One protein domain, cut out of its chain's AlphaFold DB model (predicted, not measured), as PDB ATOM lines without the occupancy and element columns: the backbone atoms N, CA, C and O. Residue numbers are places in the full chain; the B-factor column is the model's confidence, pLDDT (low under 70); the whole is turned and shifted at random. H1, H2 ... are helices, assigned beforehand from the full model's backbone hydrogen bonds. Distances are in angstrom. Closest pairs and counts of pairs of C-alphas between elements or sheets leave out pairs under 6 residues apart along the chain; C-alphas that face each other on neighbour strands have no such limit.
ATOM      1  N   THR A 180     181.076 143.032 238.549       83.56
ATOM      2  CA  THR A 180     179.734 143.567 238.271       83.56
ATOM      3  C   THR A 180     179.153 144.404 239.414       83.56
ATOM      4  O   THR A 180     177.977 144.766 239.359       83.56
ATOM      5  N   THR A 181     179.921 144.685 240.470       83.44
ATOM      6  CA  THR A 181     179.454 145.498 241.602       83.44
ATOM      7  C   THR A 181     179.369 146.985 241.236       83.44
ATOM      8  O   THR A 181     179.917 147.440 240.228       83.44
ATOM      9  N   ALA A 182     178.681 147.774 242.070       76.25
ATOM     10  CA  ALA A 182     178.646 149.231 241.922       76.25
ATOM     11  C   ALA A 182     180.052 149.851 242.040       76.25
ATOM     12  O   ALA A 182     180.401 150.742 241.270       76.25
ATOM     13  N   THR A 183     180.877 149.325 242.950       73.56
ATOM     14  CA  THR A 183     182.279 149.724 243.121       73.56
ATOM     15  C   THR A 183     183.119 149.364 241.896       73.56
ATOM     16  O   THR A 183     183.881 150.203 241.417       73.56
ATOM     17  N   GLY A 184     182.930 148.178 241.312       74.25
ATOM     18  CA  GLY A 184     183.580 147.779 240.060       74.25
ATOM     19  C   GLY A 184     183.213 148.677 238.879       74.25
ATOM     20  O   GLY A 184     184.083 149.122 238.130       74.25
ATOM     21  N   ALA A 185     181.930 149.028 238.742       78.06
ATOM     22  CA  ALA A 185     181.464 149.962 237.716       78.06
ATOM     23  C   ALA A 185     182.090 151.353 237.863       78.06
ATOM     24  O   ALA A 185     182.549 151.930 236.879       78.06
ATOM     25  N   LEU A 186     182.167 151.853 239.092       73.50
ATOM     26  CA  LEU A 186     182.776 153.141 239.377       73.50
ATOM     27  C   LEU A 186     184.297 153.124 239.160       73.50
ATOM     28  O   LEU A 186     184.856 154.072 238.617       73.50
ATOM     29  N   THR A 187     184.962 152.020 239.494       70.88
ATOM     30  CA  THR A 187     186.401 151.843 239.253       70.88
ATOM     31  C   THR A 187     186.724 151.822 237.755       70.88
ATOM     32  O   THR A 187     187.675 152.474 237.321       70.88
ATOM     33  N   ARG A 188     185.902 151.144 236.938       75.88
ATOM     34  CA  ARG A 188     186.010 151.190 235.467       75.88
ATOM     35  C   ARG A 188     185.875 152.610 234.932       75.88
ATOM     36  O   ARG A 188     186.685 153.028 234.112       75.88
ATOM     37  N   LEU A 189     184.880 153.348 235.421       76.06
ATOM     38  CA  LEU A 189     184.618 154.722 235.005       76.06
ATOM     39  C   LEU A 189     185.806 155.650 235.298       76.06
ATOM     40  O   LEU A 189     186.171 156.482 234.471       76.06
ATOM     41  N   MET A 190     186.442 155.491 236.459       70.19
ATOM     42  CA  MET A 190     187.646 156.246 236.805       70.19
ATOM     43  C   MET A 190     188.833 155.896 235.917       70.19
ATOM     44  O   MET A 190     189.533 156.794 235.454       70.19
ATOM     45  N   TYR A 191     189.047 154.605 235.668       70.38
ATOM     46  CA  TYR A 191     190.119 154.155 234.794       70.38
ATOM     47  C   TYR A 191     189.935 154.689 233.366       70.38
ATOM     48  O   TYR A 191     190.869 155.226 232.778       70.38
ATOM     49  N   GLU A 192     188.711 154.644 232.839       76.19
ATOM     50  CA  GLU A 192     188.370 155.245 231.548       76.19
ATOM     51  C   GLU A 192     188.618 156.762 231.541       76.19
ATOM     52  O   GLU A 192     189.264 157.280 230.628       76.19
ATOM     53  N   HIS A 193     188.179 157.472 232.586       75.62
ATOM     54  CA  HIS A 193     188.457 158.899 232.751       75.62
ATOM     55  C   HIS A 193     189.957 159.189 232.686       75.62
ATOM     56  O   HIS A 193     190.398 160.104 231.995       75.62
ATOM     57  N   ARG A 194     190.759 158.397 233.399       68.75
ATOM     58  CA  ARG A 194     192.214 158.527 233.425       68.75
ATOM     59  C   ARG A 194     192.824 158.358 232.035       68.75
ATOM     60  O   ARG A 194     193.676 159.173 231.680       68.75
ATOM     61  N   LEU A 195     192.411 157.341 231.276       69.00
ATOM     62  CA  LEU A 195     192.903 157.112 229.913       69.00
ATOM     63  C   LEU A 195     192.576 158.291 229.001       69.00
ATOM     64  O   LEU A 195     193.447 158.819 228.323       69.00
ATOM     65  N   ILE A 196     191.343 158.778 229.063       72.81
ATOM     66  CA  ILE A 196     190.934 159.932 228.272       72.81
ATOM     67  C   ILE A 196     191.728 161.192 228.666       72.81
ATOM     68  O   ILE A 196     192.153 161.961 227.806       72.81
ATOM     69  N   MET A 197     191.981 161.411 229.957       67.75
ATOM     70  CA  MET A 197     192.807 162.535 230.404       67.75
ATOM     71  C   MET A 197     194.269 162.416 229.950       67.75
ATOM     72  O   MET A 197     194.919 163.442 229.736       67.75
ATOM     73  N   TYR A 198     194.782 161.192 229.802       64.31
ATOM     74  CA  TYR A 198     196.094 160.923 229.215       64.31
ATOM     75  C   TYR A 198     196.108 161.263 227.716       64.31
ATOM     76  O   TYR A 198     196.921 162.082 227.288       64.31
ATOM     77  N   ASP A 199     195.143 160.753 226.947       67.38
ATOM     78  CA  ASP A 199     194.997 161.037 225.512       67.38
ATOM     79  C   ASP A 199     194.836 162.542 225.243       67.38
ATOM     80  O   ASP A 199     195.447 163.107 224.332       67.38
ATOM     81  N   ASN A 200     194.065 163.231 226.086       70.25
ATOM     82  CA  ASN A 200     193.871 164.669 225.980       70.25
ATOM     83  C   ASN A 200     195.181 165.455 226.150       70.25
ATOM     84  O   ASN A 200     195.399 166.488 225.518       70.25
ATOM     85  N   ASN A 201     196.088 164.972 226.996       65.81
ATOM     86  CA  ASN A 201     197.383 165.607 227.163       65.81
ATOM     87  C   ASN A 201     198.223 165.521 225.880       65.81
ATOM     88  O   ASN A 201     198.787 166.524 225.433       65.81
ATOM     89  N   TYR A 202     198.242 164.344 225.261       68.56
ATOM     90  CA  TYR A 202     198.893 164.114 223.977       68.56
ATOM     91  C   TYR A 202     198.290 164.993 222.871       68.56
ATOM     92  O   TYR A 202     199.015 165.669 222.137       68.56
ATOM     93  N   LEU A 203     196.958 165.066 222.810       73.56
ATOM     94  CA  LEU A 203     196.205 165.959 221.926       73.56
ATOM     95  C   LEU A 203     196.657 167.419 222.070       73.56
ATOM     96  O   LEU A 203     196.951 168.080 221.070       73.56
ATOM     97  N   LEU A 204     196.751 167.931 223.299       72.50
ATOM     98  CA  LEU A 204     197.155 169.314 223.549       72.50
ATOM     99  C   LEU A 204     198.584 169.587 223.067       72.50
ATOM    100  O   LEU A 204     198.797 170.599 222.391       72.50
ATOM    101  N   ARG A 205     199.541 168.684 223.328       69.94
ATOM    102  CA  ARG A 205     200.927 168.812 222.837       69.94
ATOM    103  C   ARG A 205     200.986 168.773 221.314       69.94
ATOM    104  O   ARG A 205     201.542 169.684 220.701       69.94
ATOM    105  N   ARG A 206     200.341 167.781 220.695       73.62
ATOM    106  CA  ARG A 206     200.283 167.644 219.234       73.62
ATOM    107  C   ARG A 206     199.640 168.866 218.587       73.62
ATOM    108  O   ARG A 206     200.121 169.342 217.567       73.62
ATOM    109  N   SER A 207     198.612 169.444 219.209       78.50
ATOM    110  CA  SER A 207     197.993 170.670 218.703       78.50
ATOM    111  C   SER A 207     198.933 171.879 218.699       78.50
ATOM    112  O   SER A 207     198.785 172.743 217.837       78.50
ATOM    113  N   MET A 208     199.883 171.962 219.641       76.88
ATOM    114  CA  MET A 208     200.890 173.029 219.668       76.88
ATOM    115  C   MET A 208     201.874 172.871 218.512       76.88
ATOM    116  O   MET A 208     202.106 173.839 217.791       76.88
ATOM    117  N   ALA A 209     202.364 171.651 218.281       75.06
ATOM    118  CA  ALA A 209     203.245 171.349 217.154       75.06
ATOM    119  C   ALA A 209     202.548 171.567 215.797       75.06
ATOM    120  O   ALA A 209     203.136 172.119 214.869       75.06
ATOM    121  N   LEU A 210     201.270 171.195 215.674       77.00
ATOM    122  CA  LEU A 210     200.480 171.460 214.468       77.00
ATOM    123  C   LEU A 210     200.299 172.962 214.228       77.00
ATOM    124  O   LEU A 210     200.522 173.425 213.116       77.00
ATOM    125  N   SER A 211     199.958 173.737 215.266       79.19
ATOM    126  CA  SER A 211     199.861 175.199 215.158       79.19
ATOM    127  C   SER A 211     201.198 175.852 214.802       79.19
ATOM    128  O   SER A 211     201.203 176.809 214.038       79.19
ATOM    129  N   GLY A 212     202.316 175.345 215.330       74.00
ATOM    130  CA  GLY A 212     203.648 175.849 215.004       74.00
ATOM    131  C   GLY A 212     204.050 175.601 213.553       74.00
ATOM    132  O   GLY A 212     204.695 176.457 212.957       74.00
ATOM    133  N   GLY A 213     203.641 174.475 212.973       75.38
ATOM    134  CA  GLY A 213     203.871 174.168 211.558       75.38
ATOM    135  C   GLY A 213     202.787 174.671 210.612       75.38
ATOM    136  O   GLY A 213     202.813 174.304 209.443       75.38
ATOM    137  N   GLU A 214     201.789 175.409 211.116       78.50
ATOM    138  CA  GLU A 214     200.596 175.818 210.353       78.50
ATOM    139  C   GLU A 214     199.899 174.625 209.664       78.50
ATOM    140  O   GLU A 214     199.268 174.734 208.610       78.50
ATOM    141  N   ARG A 215     200.013 173.443 210.283       78.94
ATOM    142  CA  ARG A 215     199.517 172.178 209.750       78.94
ATOM    143  C   ARG A 215     198.063 171.976 210.137       78.94
ATOM    144  O   ARG A 215     197.676 172.101 211.301       78.94
ATOM    145  N   VAL A 216     197.272 171.571 209.153       81.75
ATOM    146  CA  VAL A 216     195.891 171.145 209.362       81.75
ATOM    147  C   VAL A 216     195.890 169.714 209.922       81.75
ATOM    148  O   VAL A 216     196.498 168.835 209.308       81.75
ATOM    149  N   PRO A 217     195.240 169.451 211.074       80.69
ATOM    150  CA  PRO A 217     195.131 168.097 211.594       80.69
ATOM    151  C   PRO A 217     194.313 167.194 210.655       80.69
ATOM    152  O   PRO A 217     193.339 167.662 210.060       80.69
ATOM    153  N   PRO A 218     194.646 165.893 210.559       82.94
ATOM    154  CA  PRO A 218     193.810 164.909 209.872       82.94
ATOM    155  C   PRO A 218     192.372 164.863 210.426       82.94
ATOM    156  O   PRO A 218     192.164 165.001 211.633       82.94
ATOM    157  N   LEU A 219     191.367 164.670 209.561       83.00
ATOM    158  CA  LEU A 219     189.948 164.681 209.965       83.00
ATOM    159  C   LEU A 219     189.595 163.546 210.937       83.00
ATOM    160  O   LEU A 219     188.870 163.766 211.902       83.00
ATOM    161  N   ASP A 220     190.146 162.355 210.717       82.75
ATOM    162  CA  ASP A 220     189.992 161.190 211.592       82.75
ATOM    163  C   ASP A 220     190.548 161.451 212.998       82.75
ATOM    164  O   ASP A 220     189.935 161.076 214.000       82.75
ATOM    165  N   TRP A 221     191.670 162.168 213.083       84.25
ATOM    166  CA  TRP A 221     192.203 162.639 214.353       84.25
ATOM    167  C   TRP A 221     191.239 163.623 215.024       84.25
ATOM    168  O   TRP A 221     190.980 163.493 216.219       84.25
ATOM    169  N   ILE A 222     190.661 164.580 214.294       84.94
ATOM    170  CA  ILE A 222     189.697 165.533 214.871       84.94
ATOM    171  C   ILE A 222     188.461 164.800 215.411       84.94
ATOM    172  O   ILE A 222     188.060 165.043 216.551       84.94
ATOM    173  N   ASP A 223     187.888 163.881 214.636       85.31
ATOM    174  CA  ASP A 223     186.693 163.130 215.027       85.31
ATOM    175  C   ASP A 223     186.938 162.249 216.259       85.31
ATOM    176  O   ASP A 223     186.150 162.286 217.207       85.31
ATOM    177  N   ALA A 224     188.076 161.550 216.319       84.94
ATOM    178  CA  ALA A 224     188.449 160.757 217.489       84.94
ATOM    179  C   ALA A 224     188.534 161.605 218.772       84.94
ATOM    180  O   ALA A 224     188.131 161.156 219.851       84.94
ATOM    181  N   ASN A 225     189.023 162.845 218.664       87.31
ATOM    182  CA  ASN A 225     189.117 163.762 219.797       87.31
ATOM    183  C   ASN A 225     187.755 164.365 220.175       87.31
ATOM    184  O   ASN A 225     187.481 164.547 221.359       87.31
ATOM    185  N   ARG A 226     186.854 164.609 219.216       89.12
ATOM    186  CA  ARG A 226     185.467 165.018 219.514       89.12
ATOM    187  C   ARG A 226     184.736 163.957 220.329       89.12
ATOM    188  O   ARG A 226     184.117 164.282 221.343       89.12
ATOM    189  N   ASP A 227     184.858 162.694 219.929       87.56
ATOM    190  CA  ASP A 227     184.276 161.570 220.665       87.56
ATOM    191  C   ASP A 227     184.862 161.429 222.071       87.56
ATOM    192  O   ASP A 227     184.125 161.196 223.031       87.56
ATOM    193  N   MET A 228     186.173 161.638 222.212       87.12
ATOM    194  CA  MET A 228     186.838 161.668 223.513       87.12
ATOM    195  C   MET A 228     186.231 162.739 224.438       87.12
ATOM    196  O   MET A 228     185.907 162.441 225.588       87.12
ATOM    197  N   TYR A 229     186.020 163.969 223.952       88.12
ATOM    198  CA  TYR A 229     185.404 165.029 224.760       88.12
ATOM    199  C   TYR A 229     183.940 164.758 225.083       88.12
ATOM    200  O   TYR A 229     183.531 164.973 226.223       88.12
ATOM    201  N   ARG A 230     183.161 164.224 224.136       89.69
ATOM    202  CA  ARG A 230     181.794 163.769 224.424       89.69
ATOM    203  C   ARG A 230     181.795 162.772 225.585       89.69
ATOM    204  O   ARG A 230     181.011 162.928 226.522       89.69
ATOM    205  N   ARG A 231     182.725 161.809 225.572       89.50
ATOM    206  CA  ARG A 231     182.846 160.820 226.646       89.50
ATOM    207  C   ARG A 231     183.260 161.442 227.982       89.50
ATOM    208  O   ARG A 231     182.680 161.081 228.999       89.50
ATOM    209  N   ILE A 232     184.171 162.424 228.006       84.44
ATOM    210  CA  ILE A 232     184.481 163.199 229.231       84.44
ATOM    211  C   ILE A 232     183.216 163.809 229.839       84.44
ATOM    212  O   ILE A 232     183.037 163.760 231.056       84.44
ATOM    213  N   GLY A 233     182.345 164.392 229.010       87.56
ATOM    214  CA  GLY A 233     181.095 164.998 229.471       87.56
ATOM    215  C   GLY A 233     180.175 163.978 230.141       87.56
ATOM    216  O   GLY A 233     179.686 164.217 231.244       87.56
ATOM    217  N   GLU A 234     180.001 162.812 229.515       90.75
ATOM    218  CA  GLU A 234     179.225 161.693 230.067       90.75
ATOM    219  C   GLU A 234     179.807 161.197 231.395       90.75
ATOM    220  O   GLU A 234     179.084 161.096 232.387       90.75
ATOM    221  N   ILE A 235     181.126 160.992 231.456       84.62
ATOM    222  CA  ILE A 235     181.822 160.603 232.685       84.62
ATOM    223  C   ILE A 235     181.612 161.652 233.786       84.62
ATOM    224  O   ILE A 235     181.369 161.297 234.939       84.62
ATOM    225  N   GLY A 236     181.653 162.944 233.453       81.50
ATOM    226  CA  GLY A 236     181.368 164.027 234.396       81.50
ATOM    227  C   GLY A 236     179.950 163.975 234.979       81.50
ATOM    228  O   GLY A 236     179.747 164.351 236.138       81.50
ATOM    229  N   ILE A 237     178.964 163.486 234.220       87.50
ATOM    230  CA  ILE A 237     177.592 163.244 234.700       87.50
ATOM    231  C   ILE A 237     177.555 162.006 235.599       87.50
ATOM    232  O   ILE A 237     176.983 162.053 236.687       87.50
ATOM    233  N   GLU A 238     178.186 160.915 235.173       86.56
ATOM    234  CA  GLU A 238     178.227 159.654 235.920       86.56
ATOM    235  C   GLU A 238     178.963 159.799 237.266       86.56
ATOM    236  O   GLU A 238     178.540 159.234 238.275       86.56
ATOM    237  N   LEU A 239     180.008 160.633 237.323       77.00
ATOM    238  CA  LEU A 239     180.764 160.946 238.541       77.00
ATOM    239  C   LEU A 239     180.102 161.998 239.439       77.00
ATOM    240  O   LEU A 239     180.612 162.264 240.533       77.00
ATOM    241  N   ARG A 240     178.972 162.595 239.036       80.94
ATOM    242  CA  ARG A 240     178.270 163.651 239.790       80.94
ATOM    243  C   ARG A 240     178.065 163.342 241.285       80.94
ATOM    244  O   ARG A 240     178.270 164.262 242.078       80.94
ATOM    245  N   PRO A 241     177.735 162.111 241.729       74.81
ATOM    246  CA  PRO A 241     177.612 161.799 243.162       74.81
ATOM    247  C   PRO A 241     178.903 162.021 243.974       74.81
ATOM    248  O   PRO A 241     178.852 162.271 245.181       74.81
ATOM    249  N   ILE A 242     180.058 161.956 243.310       68.50
ATOM    250  CA  ILE A 242     181.392 162.041 243.910       68.50
ATOM    251  C   ILE A 242     181.934 163.462 243.797       68.50
ATOM    252  O   ILE A 242     182.357 164.037 244.797       68.50
ATOM    253  N   ILE A 243     181.889 164.040 242.592       67.38
ATOM    254  CA  ILE A 243     182.467 165.366 242.311       67.38
ATOM    255  C   ILE A 243     181.507 166.522 242.631       67.38
ATOM    256  O   ILE A 243     181.937 167.668 242.747       67.38
ATOM    257  N   GLY A 244     180.215 166.232 242.796       69.50
ATOM    258  CA  GLY A 244     179.168 167.210 243.066       69.50
ATOM    259  C   GLY A 244     178.655 167.946 241.822       69.50
ATOM    260  O   GLY A 244     179.266 167.956 240.753       69.50
ATOM    261  N   ASP A 245     177.503 168.597 241.985       77.69
ATOM    262  CA  ASP A 245     176.746 169.230 240.897       77.69
ATOM    263  C   ASP A 245     177.531 170.324 240.168       77.69
ATOM    264  O   ASP A 245     177.562 170.348 238.940       77.69
ATOM    265  N   SER A 246     178.201 171.211 240.911       71.69
ATOM    266  CA  SER A 246     178.940 172.329 240.309       71.69
ATOM    267  C   SER A 246     180.096 171.852 239.430       71.69
ATOM    268  O   SER A 246     180.337 172.440 238.377       71.69
ATOM    269  N   ALA A 247     180.821 170.815 239.857       69.56
ATOM    270  CA  ALA A 247     181.929 170.271 239.082       69.56
ATOM    271  C   ALA A 247     181.408 169.509 237.858       69.56
ATOM    272  O   ALA A 247     181.919 169.708 236.760       69.56
ATOM    273  N   SER A 248     180.348 168.712 238.023       77.38
ATOM    274  CA  SER A 248     179.701 167.977 236.930       77.38
ATOM    275  C   SER A 248     179.213 168.908 235.811       77.38
ATOM    276  O   SER A 248     179.574 168.712 234.652       77.38
ATOM    277  N   ILE A 249     178.501 169.993 236.152       82.06
ATOM    278  CA  ILE A 249     178.054 171.009 235.179       82.06
ATOM    279  C   ILE A 249     179.245 171.608 234.424       82.06
ATOM    280  O   ILE A 249     179.179 171.811 233.211       82.06
ATOM    281  N   LYS A 250     180.352 171.878 235.125       74.56
ATOM    282  CA  LYS A 250     181.551 172.429 234.494       74.56
ATOM    283  C   LYS A 250     182.202 171.428 233.540       74.56
ATOM    284  O   LYS A 250     182.576 171.835 232.448       74.56
ATOM    285  N   TYR A 251     182.307 170.153 233.916       76.75
ATOM    286  CA  TYR A 251     182.821 169.090 233.044       76.75
ATOM    287  C   TYR A 251     182.030 169.003 231.735       76.75
ATOM    288  O   TYR A 251     182.630 169.038 230.662       76.75
ATOM    289  N   VAL A 252     180.697 168.973 231.824       86.06
ATOM    290  CA  VAL A 252     179.811 168.919 230.651       86.06
ATOM    291  C   VAL A 252     180.009 170.142 229.758       86.06
ATOM    292  O   VAL A 252     180.309 169.993 228.579       86.06
ATOM    293  N   ALA A 253     179.974 171.349 230.328       86.06
ATOM    294  CA  ALA A 253     180.166 172.576 229.556       86.06
ATOM    295  C   ALA A 253     181.553 172.658 228.891       86.06
ATOM    296  O   ALA A 253     181.742 173.320 227.876       86.06
ATOM    297  N   VAL A 254     182.588 172.051 229.474       82.75
ATOM    298  CA  VAL A 254     183.926 171.998 228.862       82.75
ATOM    299  C   VAL A 254     183.970 170.994 227.728       82.75
ATOM    300  O   VAL A 254     184.534 171.312 226.683       82.75
ATOM    301  N   ALA A 255     183.378 169.821 227.931       87.81
ATOM    302  CA  ALA A 255     183.252 168.788 226.916       87.81
ATOM    303  C   ALA A 255     182.511 169.293 225.673       87.81
ATOM    304  O   ALA A 255     183.027 169.161 224.563       87.81
ATOM    305  N   GLU A 256     181.355 169.925 225.868       89.88
ATOM    306  CA  GLU A 256     180.530 170.484 224.795       89.88
ATOM    307  C   GLU A 256     181.284 171.572 224.025       89.88
ATOM    308  O   GLU A 256     181.530 171.410 222.832       89.88
ATOM    309  N   GLU A 257     181.764 172.618 224.711       90.75
ATOM    310  CA  GLU A 257     182.483 173.721 224.057       90.75
ATOM    311  C   GLU A 257     183.750 173.236 223.323       90.75
ATOM    312  O   GLU A 257     184.064 173.705 222.232       90.75
ATOM    313  N   SER A 258     184.493 172.281 223.891       89.81
ATOM    314  CA  SER A 258     185.713 171.759 223.254       89.81
ATOM    315  C   SER A 258     185.391 170.917 222.015       89.81
ATOM    316  O   SER A 258     186.077 171.038 220.999       89.81
ATOM    317  N   SER A 259     184.326 170.111 222.070       91.00
ATOM    318  CA  SER A 259     183.827 169.334 220.928       91.00
ATOM    319  C   SER A 259     183.293 170.234 219.804       91.00
ATOM    320  O   SER A 259     183.547 169.985 218.621       91.00
ATOM    321  N   GLU A 260     182.612 171.327 220.151       93.06
ATOM    322  CA  GLU A 260     182.168 172.343 219.194       93.06
ATOM    323  C   GLU A 260     183.353 173.022 218.504       93.06
ATOM    324  O   GLU A 260     183.379 173.107 217.276       93.06
ATOM    325  N   ILE A 261     184.378 173.441 219.256       93.25
ATOM    326  CA  ILE A 261     185.574 174.043 218.651       93.25
ATOM    327  C   ILE A 261     186.247 173.055 217.693       93.25
ATOM    328  O   ILE A 261     186.594 173.446 216.581       93.25
ATOM    329  N   LEU A 262     186.390 171.780 218.072       92.12
ATOM    330  CA  LEU A 262     186.947 170.748 217.190       92.12
ATOM    331  C   LEU A 262     186.085 170.516 215.936       92.12
ATOM    332  O   LEU A 262     186.627 170.295 214.857       92.12
ATOM    333  N   THR A 263     184.759 170.631 216.039       92.50
ATOM    334  CA  THR A 263     183.861 170.590 214.868       92.50
ATOM    335  C   THR A 263     184.184 171.730 213.900       92.50
ATOM    336  O   THR A 263     184.363 171.507 212.707       92.50
ATOM    337  N   LEU A 264     184.348 172.943 214.424       94.06
ATOM    338  CA  LEU A 264     184.694 174.112 213.621       94.06
ATOM    339  C   LEU A 264     186.111 174.011 213.023       94.06
ATOM    340  O   LEU A 264     186.346 174.489 211.916       94.06
ATOM    341  N   VAL A 265     187.047 173.353 213.717       91.38
ATOM    342  CA  VAL A 265     188.371 173.014 213.166       91.38
ATOM    343  C   VAL A 265     188.231 172.085 211.959       91.38
ATOM    344  O   VAL A 265     188.878 172.335 210.947       91.38
ATOM    345  N   ALA A 266     187.383 171.053 212.025       90.38
ATOM    346  CA  ALA A 266     187.143 170.156 210.893       90.38
ATOM    347  C   ALA A 266     186.524 170.888 209.689       90.38
ATOM    348  O   ALA A 266     186.930 170.658 208.550       90.38
ATOM    349  N   GLU A 267     185.579 171.800 209.926       91.69
ATOM    350  CA  GLU A 267     184.966 172.615 208.869       91.69
ATOM    351  C   GLU A 267     185.979 173.549 208.191       91.69
ATOM    352  O   GLU A 267     186.004 173.660 206.963       91.69
ATOM    353  N   ASP A 268     186.837 174.209 208.975       91.75
ATOM    354  CA  ASP A 268     187.904 175.062 208.447       91.75
ATOM    355  C   ASP A 268     188.981 174.251 207.719       91.75
ATOM    356  O   ASP A 268     189.440 174.668 206.654       91.75
ATOM    357  N   ALA A 269     189.329 173.071 208.240       86.75
ATOM    358  CA  ALA A 269     190.243 172.124 207.611       86.75
ATOM    359  C   ALA A 269     189.727 171.681 206.234       86.75
ATOM    360  O   ALA A 269     190.437 171.802 205.235       86.75
ATOM    361  N   ALA A 270     188.465 171.246 206.160       86.69
ATOM    362  CA  ALA A 270     187.820 170.836 204.915       86.69
ATOM    363  C   ALA A 270     187.735 171.984 203.894       86.69
ATOM    364  O   ALA A 270     187.838 171.763 202.688       86.69
ATOM    365  N   ALA A 271     187.593 173.222 204.370       87.81
ATOM    366  CA  ALA A 271     187.577 174.417 203.539       87.81
ATOM    367  C   ALA A 271     188.971 175.013 203.257       87.81
ATOM    368  O   ALA A 271     189.052 176.101 202.685       87.81
ATOM    369  N   SER A 272     190.057 174.332 203.646       86.31
ATOM    370  CA  SER A 272     191.446 174.785 203.462       86.31
ATOM    371  C   SER A 272     191.750 176.164 204.080       86.31
ATOM    372  O   SER A 272     192.564 176.922 203.558       86.31
ATOM    373  N   ARG A 273     191.103 176.508 205.203       86.56
ATOM    374  CA  ARG A 273     191.324 177.758 205.951       86.56
ATOM    375  C   ARG A 273     192.365 177.560 207.059       86.56
ATOM    376  O   ARG A 273     192.020 177.557 208.238       86.56
ATOM    377  N   GLY A 274     193.633 177.388 206.675       82.44
ATOM    378  CA  GLY A 274     194.749 177.086 207.591       82.44
ATOM    379  C   GLY A 274     194.871 178.046 208.783       82.44
ATOM    380  O   GLY A 274     194.895 177.598 209.927       82.44
ATOM    381  N   ASP A 275     194.833 179.359 208.546       85.31
ATOM    382  CA  ASP A 275     194.928 180.364 209.620       85.31
ATOM    383  C   ASP A 275     193.790 180.232 210.647       85.31
ATOM    384  O   ASP A 275     194.011 180.304 211.857       85.31
ATOM    385  N   ALA A 276     192.568 179.969 210.168       88.31
ATOM    386  CA  ALA A 276     191.400 179.777 211.023       88.31
ATOM    387  C   ALA A 276     191.500 178.469 211.828       88.31
ATOM    388  O   ALA A 276     191.167 178.445 213.015       88.31
ATOM    389  N   VAL A 277     192.048 177.402 211.230       87.06
ATOM    390  CA  VAL A 277     192.391 176.163 211.946       87.06
ATOM    391  C   VAL A 277     193.360 176.459 213.093       87.06
ATOM    392  O   VAL A 277     193.111 176.041 214.224       87.06
ATOM    393  N   VAL A 278     194.434 177.215 212.841       84.12
ATOM    394  CA  VAL A 278     195.420 177.575 213.873       84.12
ATOM    395  C   VAL A 278     194.771 178.383 215.001       84.12
ATOM    396  O   VAL A 278     194.957 178.049 216.176       84.12
ATOM    397  N   GLU A 279     193.972 179.400 214.671       86.62
ATOM    398  CA  GLU A 279     193.254 180.221 215.651       86.62
ATOM    399  C   GLU A 279     192.311 179.377 216.524       86.62
ATOM    400  O   GLU A 279     192.318 179.480 217.758       86.62
ATOM    401  N   ARG A 280     191.530 178.482 215.911       90.31
ATOM    402  CA  ARG A 280     190.602 177.611 216.639       90.31
ATOM    403  C   ARG A 280     191.312 176.589 217.504       90.31
ATOM    404  O   ARG A 280     190.876 176.364 218.631       90.31
ATOM    405  N   MET A 281     192.432 176.029 217.052       86.88
ATOM    406  CA  MET A 281     193.237 175.143 217.894       86.88
ATOM    407  C   MET A 281     193.794 175.884 219.120       86.88
ATOM    408  O   MET A 281     193.846 175.312 220.209       86.88
ATOM    409  N   GLN A 282     194.130 177.177 219.012       81.88
ATOM    410  CA  GLN A 282     194.464 177.981 220.195       81.88
ATOM    411  C   GLN A 282     193.266 178.171 221.132       81.88
ATOM    412  O   GLN A 282     193.419 178.061 222.351       81.88
ATOM    413  N   ALA A 283     192.081 178.464 220.588       85.50
ATOM    414  CA  ALA A 283     190.862 178.608 221.381       85.50
ATOM    415  C   ALA A 283     190.520 177.304 222.120       85.50
ATOM    416  O   ALA A 283     190.270 177.327 223.327       85.50
ATOM    417  N   PHE A 284     190.620 176.173 221.421       86.56
ATOM    418  CA  PHE A 284     190.463 174.830 221.964       86.56
ATOM    419  C   PHE A 284     191.409 174.583 223.146       86.56
ATOM    420  O   PHE A 284     190.957 174.182 224.220       86.56
ATOM    421  N   ARG A 285     192.706 174.893 222.996       78.88
ATOM    422  CA  ARG A 285     193.693 174.763 224.082       78.88
ATOM    423  C   ARG A 285     193.358 175.644 225.277       78.88
ATOM    424  O   ARG A 285     193.361 175.165 226.409       78.88
ATOM    425  N   ARG A 286     193.054 176.927 225.047       74.81
ATOM    426  CA  ARG A 286     192.694 177.866 226.125       74.81
ATOM    427  C   ARG A 286     191.487 177.365 226.911       74.81
ATOM    428  O   ARG A 286     191.505 177.422 228.140       74.81
ATOM    429  N   ARG A 287     190.472 176.842 226.218       77.00
ATOM    430  CA  ARG A 287     189.274 176.297 226.857       77.00
ATOM    431  C   ARG A 287     189.579 175.025 227.643       77.00
ATOM    432  O   ARG A 287     189.276 174.966 228.833       77.00
ATOM    433  N   SER A 288     190.204 174.053 226.989       72.25
ATOM    434  CA  SER A 288     190.489 172.734 227.555       72.25
ATOM    435  C   SER A 288     191.405 172.821 228.773       72.25
ATOM    436  O   SER A 288     191.090 172.268 229.822       72.25
ATOM    437  N   CYS A 289     192.491 173.595 228.685       63.44
ATOM    438  CA  CYS A 289     193.413 173.782 229.805       63.44
ATOM    439  C   CYS A 289     192.827 174.696 230.890       63.44
ATOM    440  O   CYS A 289     192.880 174.376 232.076       63.44
ATOM    441  N   GLY A 290     192.254 175.842 230.498       57.66
ATOM    442  CA  GLY A 290     191.779 176.858 231.439       57.66
ATOM    443  C   GLY A 290     190.611 176.382 232.295       57.66
ATOM    444  O   GLY A 290     190.494 176.761 233.459       57.66
ATOM    445  N   ALA A 291     189.759 175.518 231.750       58.91
ATOM    446  CA  ALA A 291     188.642 174.992 232.506       58.91
ATOM    447  C   ALA A 291     189.038 173.861 233.459       58.91
ATOM    448  O   ALA A 291     188.504 173.834 234.565       58.91
ATOM    449  N   CYS A 292     190.007 173.011 233.092       51.62
ATOM    450  CA  CYS A 292     190.604 172.063 234.032       51.62
ATOM    451  C   CYS A 292     191.231 172.805 235.221       51.62
ATOM    452  O   CYS A 292     190.788 172.591 236.342       51.62
ATOM    453  N   HIS A 293     192.091 173.803 234.965       52.47
ATOM    454  CA  HIS A 293     192.701 174.648 236.009       52.47
ATOM    455  C   HIS A 293     191.695 175.451 236.855       52.47
ATOM    456  O   HIS A 293     192.020 175.912 237.954       52.47
ATOM    457  N   GLY A 294     190.480 175.657 236.341       48.44
ATOM    458  CA  GLY A 294     189.390 176.339 237.032       48.44
ATOM    459  C   GLY A 294     188.570 175.439 237.961       48.44
ATOM    460  O   GLY A 294     187.914 175.963 238.860       48.44
ATOM    461  N   ILE A 295     188.610 174.109 237.798       49.88
ATOM    462  CA  ILE A 295     187.804 173.159 238.592       49.88
ATOM    463  C   ILE A 295     188.193 173.180 240.074       49.88
ATOM    464  O   ILE A 295     187.320 173.010 240.928       49.88
ATOM    465  N   LYS A 296     189.449 173.511 240.406       47.31
ATOM    466  CA  LYS A 296     189.901 173.712 241.795       47.31
ATOM    467  C   LYS A 296     189.066 174.730 242.589       47.31
ATOM    468  O   LYS A 296     189.040 174.660 243.812       47.31
ATOM    469  N   ASN A 297     188.374 175.649 241.907       45.53
ATOM    470  CA  ASN A 297     187.530 176.679 242.525       45.53
ATOM    471  C   ASN A 297     186.083 176.216 242.782       45.53
ATOM    472  O   ASN A 297     185.293 176.972 243.342       45.53
ATOM    473  N   HIS A 298     185.715 175.004 242.356       42.72
ATOM    474  CA  HIS A 298     184.341 174.487 242.379       42.72
ATOM    475  C   HIS A 298     184.171 173.279 243.317       42.72
ATOM    476  O   HIS A 298     183.291 172.443 243.104       42.72
ATOM    477  N   SER A 299     185.006 173.169 244.355       41.59
ATOM    478  CA  SER A 299     184.976 172.049 245.296       41.59
ATOM    479  C   SER A 299     183.682 171.950 246.098       41.59
ATOM    480  O   SER A 299     183.091 172.944 246.519       41.59
ATOM    481  N   ALA A 300     183.287 170.710 246.387       38.44
ATOM    482  CA  ALA A 300     182.289 170.389 247.396       38.44
ATOM    483  C   ALA A 300     182.857 170.666 248.807       38.44
ATOM    484  O   ALA A 300     183.262 169.748 249.512       38.44
ATOM    485  N   GLY A 301     182.927 171.939 249.211       40.75
ATOM    486  CA  GLY A 301     183.285 172.359 250.574       40.75
ATOM    487  C   GLY A 301     184.426 173.378 250.670       40.75
ATOM    488  O   GLY A 301     185.029 173.763 249.672       40.75
ATOM    489  N   THR A 302     184.710 173.807 251.908       36.06
ATOM    490  CA  THR A 302     185.736 174.804 252.283       36.06
ATOM    491  C   THR A 302     187.154 174.225 252.433       36.06
ATOM    492  O   THR A 302     188.069 174.939 252.841       36.06
ATOM    493  N   GLY A 303     187.346 172.936 252.131       41.59
ATOM    494  CA  GLY A 303     188.634 172.235 252.181       41.59
ATOM    495  C   GLY A 303     189.295 172.084 250.806       41.59
ATOM    496  O   GLY A 303     188.711 172.426 249.779       41.59
ATOM    497  N   LYS A 304     190.520 171.539 250.767       45.94
ATOM    498  CA  LYS A 304     191.197 171.208 249.502       45.94
ATOM    499  C   LYS A 304     190.351 170.183 248.736       45.94
ATOM    500  O   LYS A 304     190.030 169.133 249.287       45.94
ATOM    501  N   LEU A 305     190.040 170.458 247.463       45.94
ATOM    502  CA  LEU A 305     189.256 169.577 246.577       45.94
ATOM    503  C   LEU A 305     189.727 168.116 246.635       45.94
ATOM    504  O   LEU A 305     188.902 167.213 246.694       45.94
ATOM    505  N   LYS A 306     191.048 167.907 246.683       51.06
ATOM    506  CA  LYS A 306     191.698 166.598 246.812       51.06
ATOM    507  C   LYS A 306     191.184 165.798 248.010       51.06
ATOM    508  O   LYS A 306     190.815 164.646 247.843       51.06
ATOM    509  N   ASP A 307     191.122 166.404 249.191       51.44
ATOM    510  CA  ASP A 307     190.810 165.688 250.431       51.44
ATOM    511  C   ASP A 307     189.315 165.343 250.506       51.44
ATOM    512  O   ASP A 307     188.944 164.241 250.900       51.44
ATOM    513  N   ALA A 308     188.451 166.255 250.042       53.66
ATOM    514  CA  ALA A 308     187.012 166.009 249.934       53.66
ATOM    515  C   ALA A 308     186.691 164.925 248.891       53.66
ATOM    516  O   ALA A 308     185.833 164.073 249.112       53.66
ATOM    517  N   LEU A 309     187.406 164.943 247.765       55.38
ATOM    518  CA  LEU A 309     187.264 163.967 246.695       55.38
ATOM    519  C   LEU A 309     187.772 162.584 247.120       55.38
ATOM    520  O   LEU A 309     187.105 161.586 246.872       55.38
ATOM    521  N   PHE A 310     188.917 162.533 247.800       60.72
ATOM    522  CA  PHE A 310     189.510 161.293 248.296       60.72
ATOM    523  C   PHE A 310     188.679 160.675 249.415       60.72
ATOM    524  O   PHE A 310     188.455 159.471 249.381       60.72
ATOM    525  N   GLY A 311     188.142 161.484 250.336       60.94
ATOM    526  CA  GLY A 311     187.203 161.004 251.351       60.94
ATOM    527  C   GLY A 311     185.954 160.378 250.727       60.94
ATOM    528  O   GLY A 311     185.579 159.267 251.082       60.94
ATOM    529  N   ARG A 312     185.360 161.027 249.715       60.19
ATOM    530  CA  ARG A 312     184.208 160.465 248.991       60.19
ATOM    531  C   ARG A 312     184.555 159.181 248.241       60.19
ATOM    532  O   ARG A 312     183.768 158.248 248.234       60.19
ATOM    533  N   MET A 313     185.706 159.115 247.582       64.06
ATOM    534  CA  MET A 313     186.116 157.918 246.837       64.06
ATOM    535  C   MET A 313     186.406 156.728 247.758       64.06
ATOM    536  O   MET A 313     186.040 155.605 247.412       64.06
ATOM    537  N   ASP A 314     186.985 156.982 248.933       65.75
ATOM    538  CA  ASP A 314     187.171 155.984 249.990       65.75
ATOM    539  C   ASP A 314     185.817 155.478 250.524       65.75
ATOM    540  O   ASP A 314     185.597 154.271 250.612       65.75
ATOM    541  N   GLU A 315     184.843 156.375 250.740       65.88
ATOM    542  CA  GLU A 315     183.465 156.011 251.120       65.88
ATOM    543  C   GLU A 315     182.777 155.084 250.098       65.88
ATOM    544  O   GLU A 315     181.975 154.228 250.479       65.88
ATOM    545  N   PHE A 316     183.089 155.219 248.804       63.22
ATOM    546  CA  PHE A 316     182.569 154.351 247.737       63.22
ATOM    547  C   PHE A 316     183.432 153.094 247.480       63.22
ATOM    548  O   PHE A 316     183.096 152.287 246.604       63.22
ATOM    549  N   GLY A 317     184.517 152.901 248.242       58.56
ATOM    550  CA  GLY A 317     185.426 151.756 248.139       58.56
ATOM    551  C   GLY A 317     186.249 151.729 246.852       58.56
ATOM    552  O   GLY A 317     186.609 150.655 246.373       58.56
ATOM    553  N   VAL A 318     186.494 152.891 246.242       61.03
ATOM    554  CA  VAL A 318     187.085 152.981 244.905       61.03
ATOM    555  C   VAL A 318     188.595 153.146 244.970       61.03
ATOM    556  O   VAL A 318     189.137 153.862 245.810       61.03
ATOM    557  N   ARG A 319     189.285 152.517 244.018       55.72
ATOM    558  CA  ARG A 319     190.731 152.640 243.829       55.72
ATOM    559  C   ARG A 319     191.135 154.059 243.414       55.72
ATOM    560  O   ARG A 319     191.002 154.447 242.254       55.72
ATOM    561  N   LEU A 320     191.665 154.819 244.376       52.34
ATOM    562  CA  LEU A 320     192.141 156.201 244.211       52.34
ATOM    563  C   LEU A 320     193.236 156.343 243.151       52.34
ATOM    564  O   LEU A 320     193.357 157.380 242.504       52.34
ATOM    565  N   ASP A 321     194.022 155.292 242.961       51.50
ATOM    566  CA  ASP A 321     195.118 155.251 242.007       51.50
ATOM    567  C   ASP A 321     194.669 155.258 240.544       51.50
ATOM    568  O   ASP A 321     195.462 155.538 239.646       51.50
ATOM    569  N   LEU A 322     193.390 154.991 240.289       50.12
ATOM    570  CA  LEU A 322     192.829 154.944 238.945       50.12
ATOM    571  C   LEU A 322     192.139 156.250 238.551       50.12
ATOM    572  O   LEU A 322     191.674 156.360 237.423       50.12
ATOM    573  N   PHE A 323     192.109 157.255 239.431       50.28
ATOM    574  CA  PHE A 323     191.443 158.525 239.172       50.28
ATOM    575  C   PHE A 323     192.414 159.688 238.963       50.28
ATOM    576  O   PHE A 323     193.352 159.896 239.730       50.28
ATOM    577  N   ARG A 324     192.132 160.514 237.951       51.66
ATOM    578  CA  ARG A 324     192.894 161.732 237.641       51.66
ATOM    579  C   ARG A 324     191.939 162.914 237.496       51.66
ATOM    580  O   ARG A 324     191.250 162.985 236.492       51.66
ATOM    581  N   ALA A 325     191.871 163.826 238.470       42.44
ATOM    582  CA  ALA A 325     191.055 165.046 238.361       42.44
ATOM    583  C   ALA A 325     191.777 166.090 237.506       42.44
ATOM    584  O   ALA A 325     192.682 166.756 238.001       42.44
ATOM    585  N   GLY A 326     191.349 166.247 236.251       43.16
ATOM    586  CA  GLY A 326     191.888 167.257 235.342       43.16
ATOM    587  C   GLY A 326     193.403 167.159 235.114       43.16
ATOM    588  O   GLY A 326     194.127 166.372 235.724       43.16
ATOM    589  N   LEU A 327     193.905 167.985 234.202       41.28
ATOM    590  CA  LEU A 327     195.338 168.251 234.064       41.28
ATOM    591  C   LEU A 327     195.764 169.335 235.056       41.28
ATOM    592  O   LEU A 327     196.473 170.254 234.666       41.28
ATOM    593  N   ASP A 328     195.268 169.307 236.298       38.38
ATOM    594  CA  ASP A 328     195.609 170.371 237.233       38.38
ATOM    595  C   ASP A 328     197.122 170.366 237.472       38.38
ATOM    596  O   ASP A 328     197.684 169.499 238.147       38.38
ATOM    597  N   VAL A 329     197.778 171.380 236.915       40.62
ATOM    598  CA  VAL A 329     199.116 171.795 237.292       40.62
ATOM    599  C   VAL A 329     198.983 172.434 238.659       40.62
ATOM    600  O   VAL A 329     198.537 173.575 238.796       40.62
TER     601      VAL A 329
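This is residues 180 to 329 of the 356 residues of an uncharacterized protein of Rhodothermales bacterium (UniProt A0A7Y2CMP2). Four helices form an up-and-down bundle: H2, H4 and H5 run nearly aligned, and the long H1 slants across from H2 to H5. The short H6 lies crosswise at one end, packed on the small H3, and residues 316 to 329 fold back from it without a named element. The printed part has 150 residues and six named helices, H1 to H6 in chain order, with no named strand; the class is all helix. It is compact, with a radius of gyration of the C-alphas of 16.5 A and spans of 52 by 35 by 21 A.

H1, residues 182 to 212, is the longest at 45.4 A and begins at C-alpha 182 (178.646, 149.231, 241.922). H2, residues 219 to 238, measures 28.9 A; H3, residues 240 to 243, 5.2 A; H4, residues 245 to 270, 37.7 A; H5, residues 274 to 295, 32.0 A. H6, residues 305 to 315, measures 15.4 A and ends at C-alpha 315 (183.465, 156.011, 251.120).

H1 touches H2 with residues 189 to 203 alone, closest C-alphas Ile 196 and Met 228 at 6.5 A; this hairpin has a tilt of 36 degrees, only just steep, opposite ways. With residues 204 to 211 alone H1 touches H5, closest C-alphas Ser 211 and Val 278 at 5.2 A. H4 touches H2 at a shallow tilt of 11 degrees, closest C-alphas Gly 233 and Val 252 at 4.3 A. H4 and H5, a hairpin, touch at 9 degrees, closest C-alphas Val 265 and Val 277 at 5.3 A. H3 touches H6, closest C-alphas Ile 242 and Arg 312 at 6.0 A; H5 and H6 are apart. Every O i to N i+4 pair is within hydrogen-bond range in H1, H2, H4 and H6, and 17 of 18 in H5; H3 is too short for one.

The C-alphas of Ser 272 and Glu 315, the two farthest apart, are 51.8 A apart. The printed part has no cut, and no link between named helices is long. The mean pLDDT of the printed part is 72.7; 53 residues are under 70, among them residues 289 to 329.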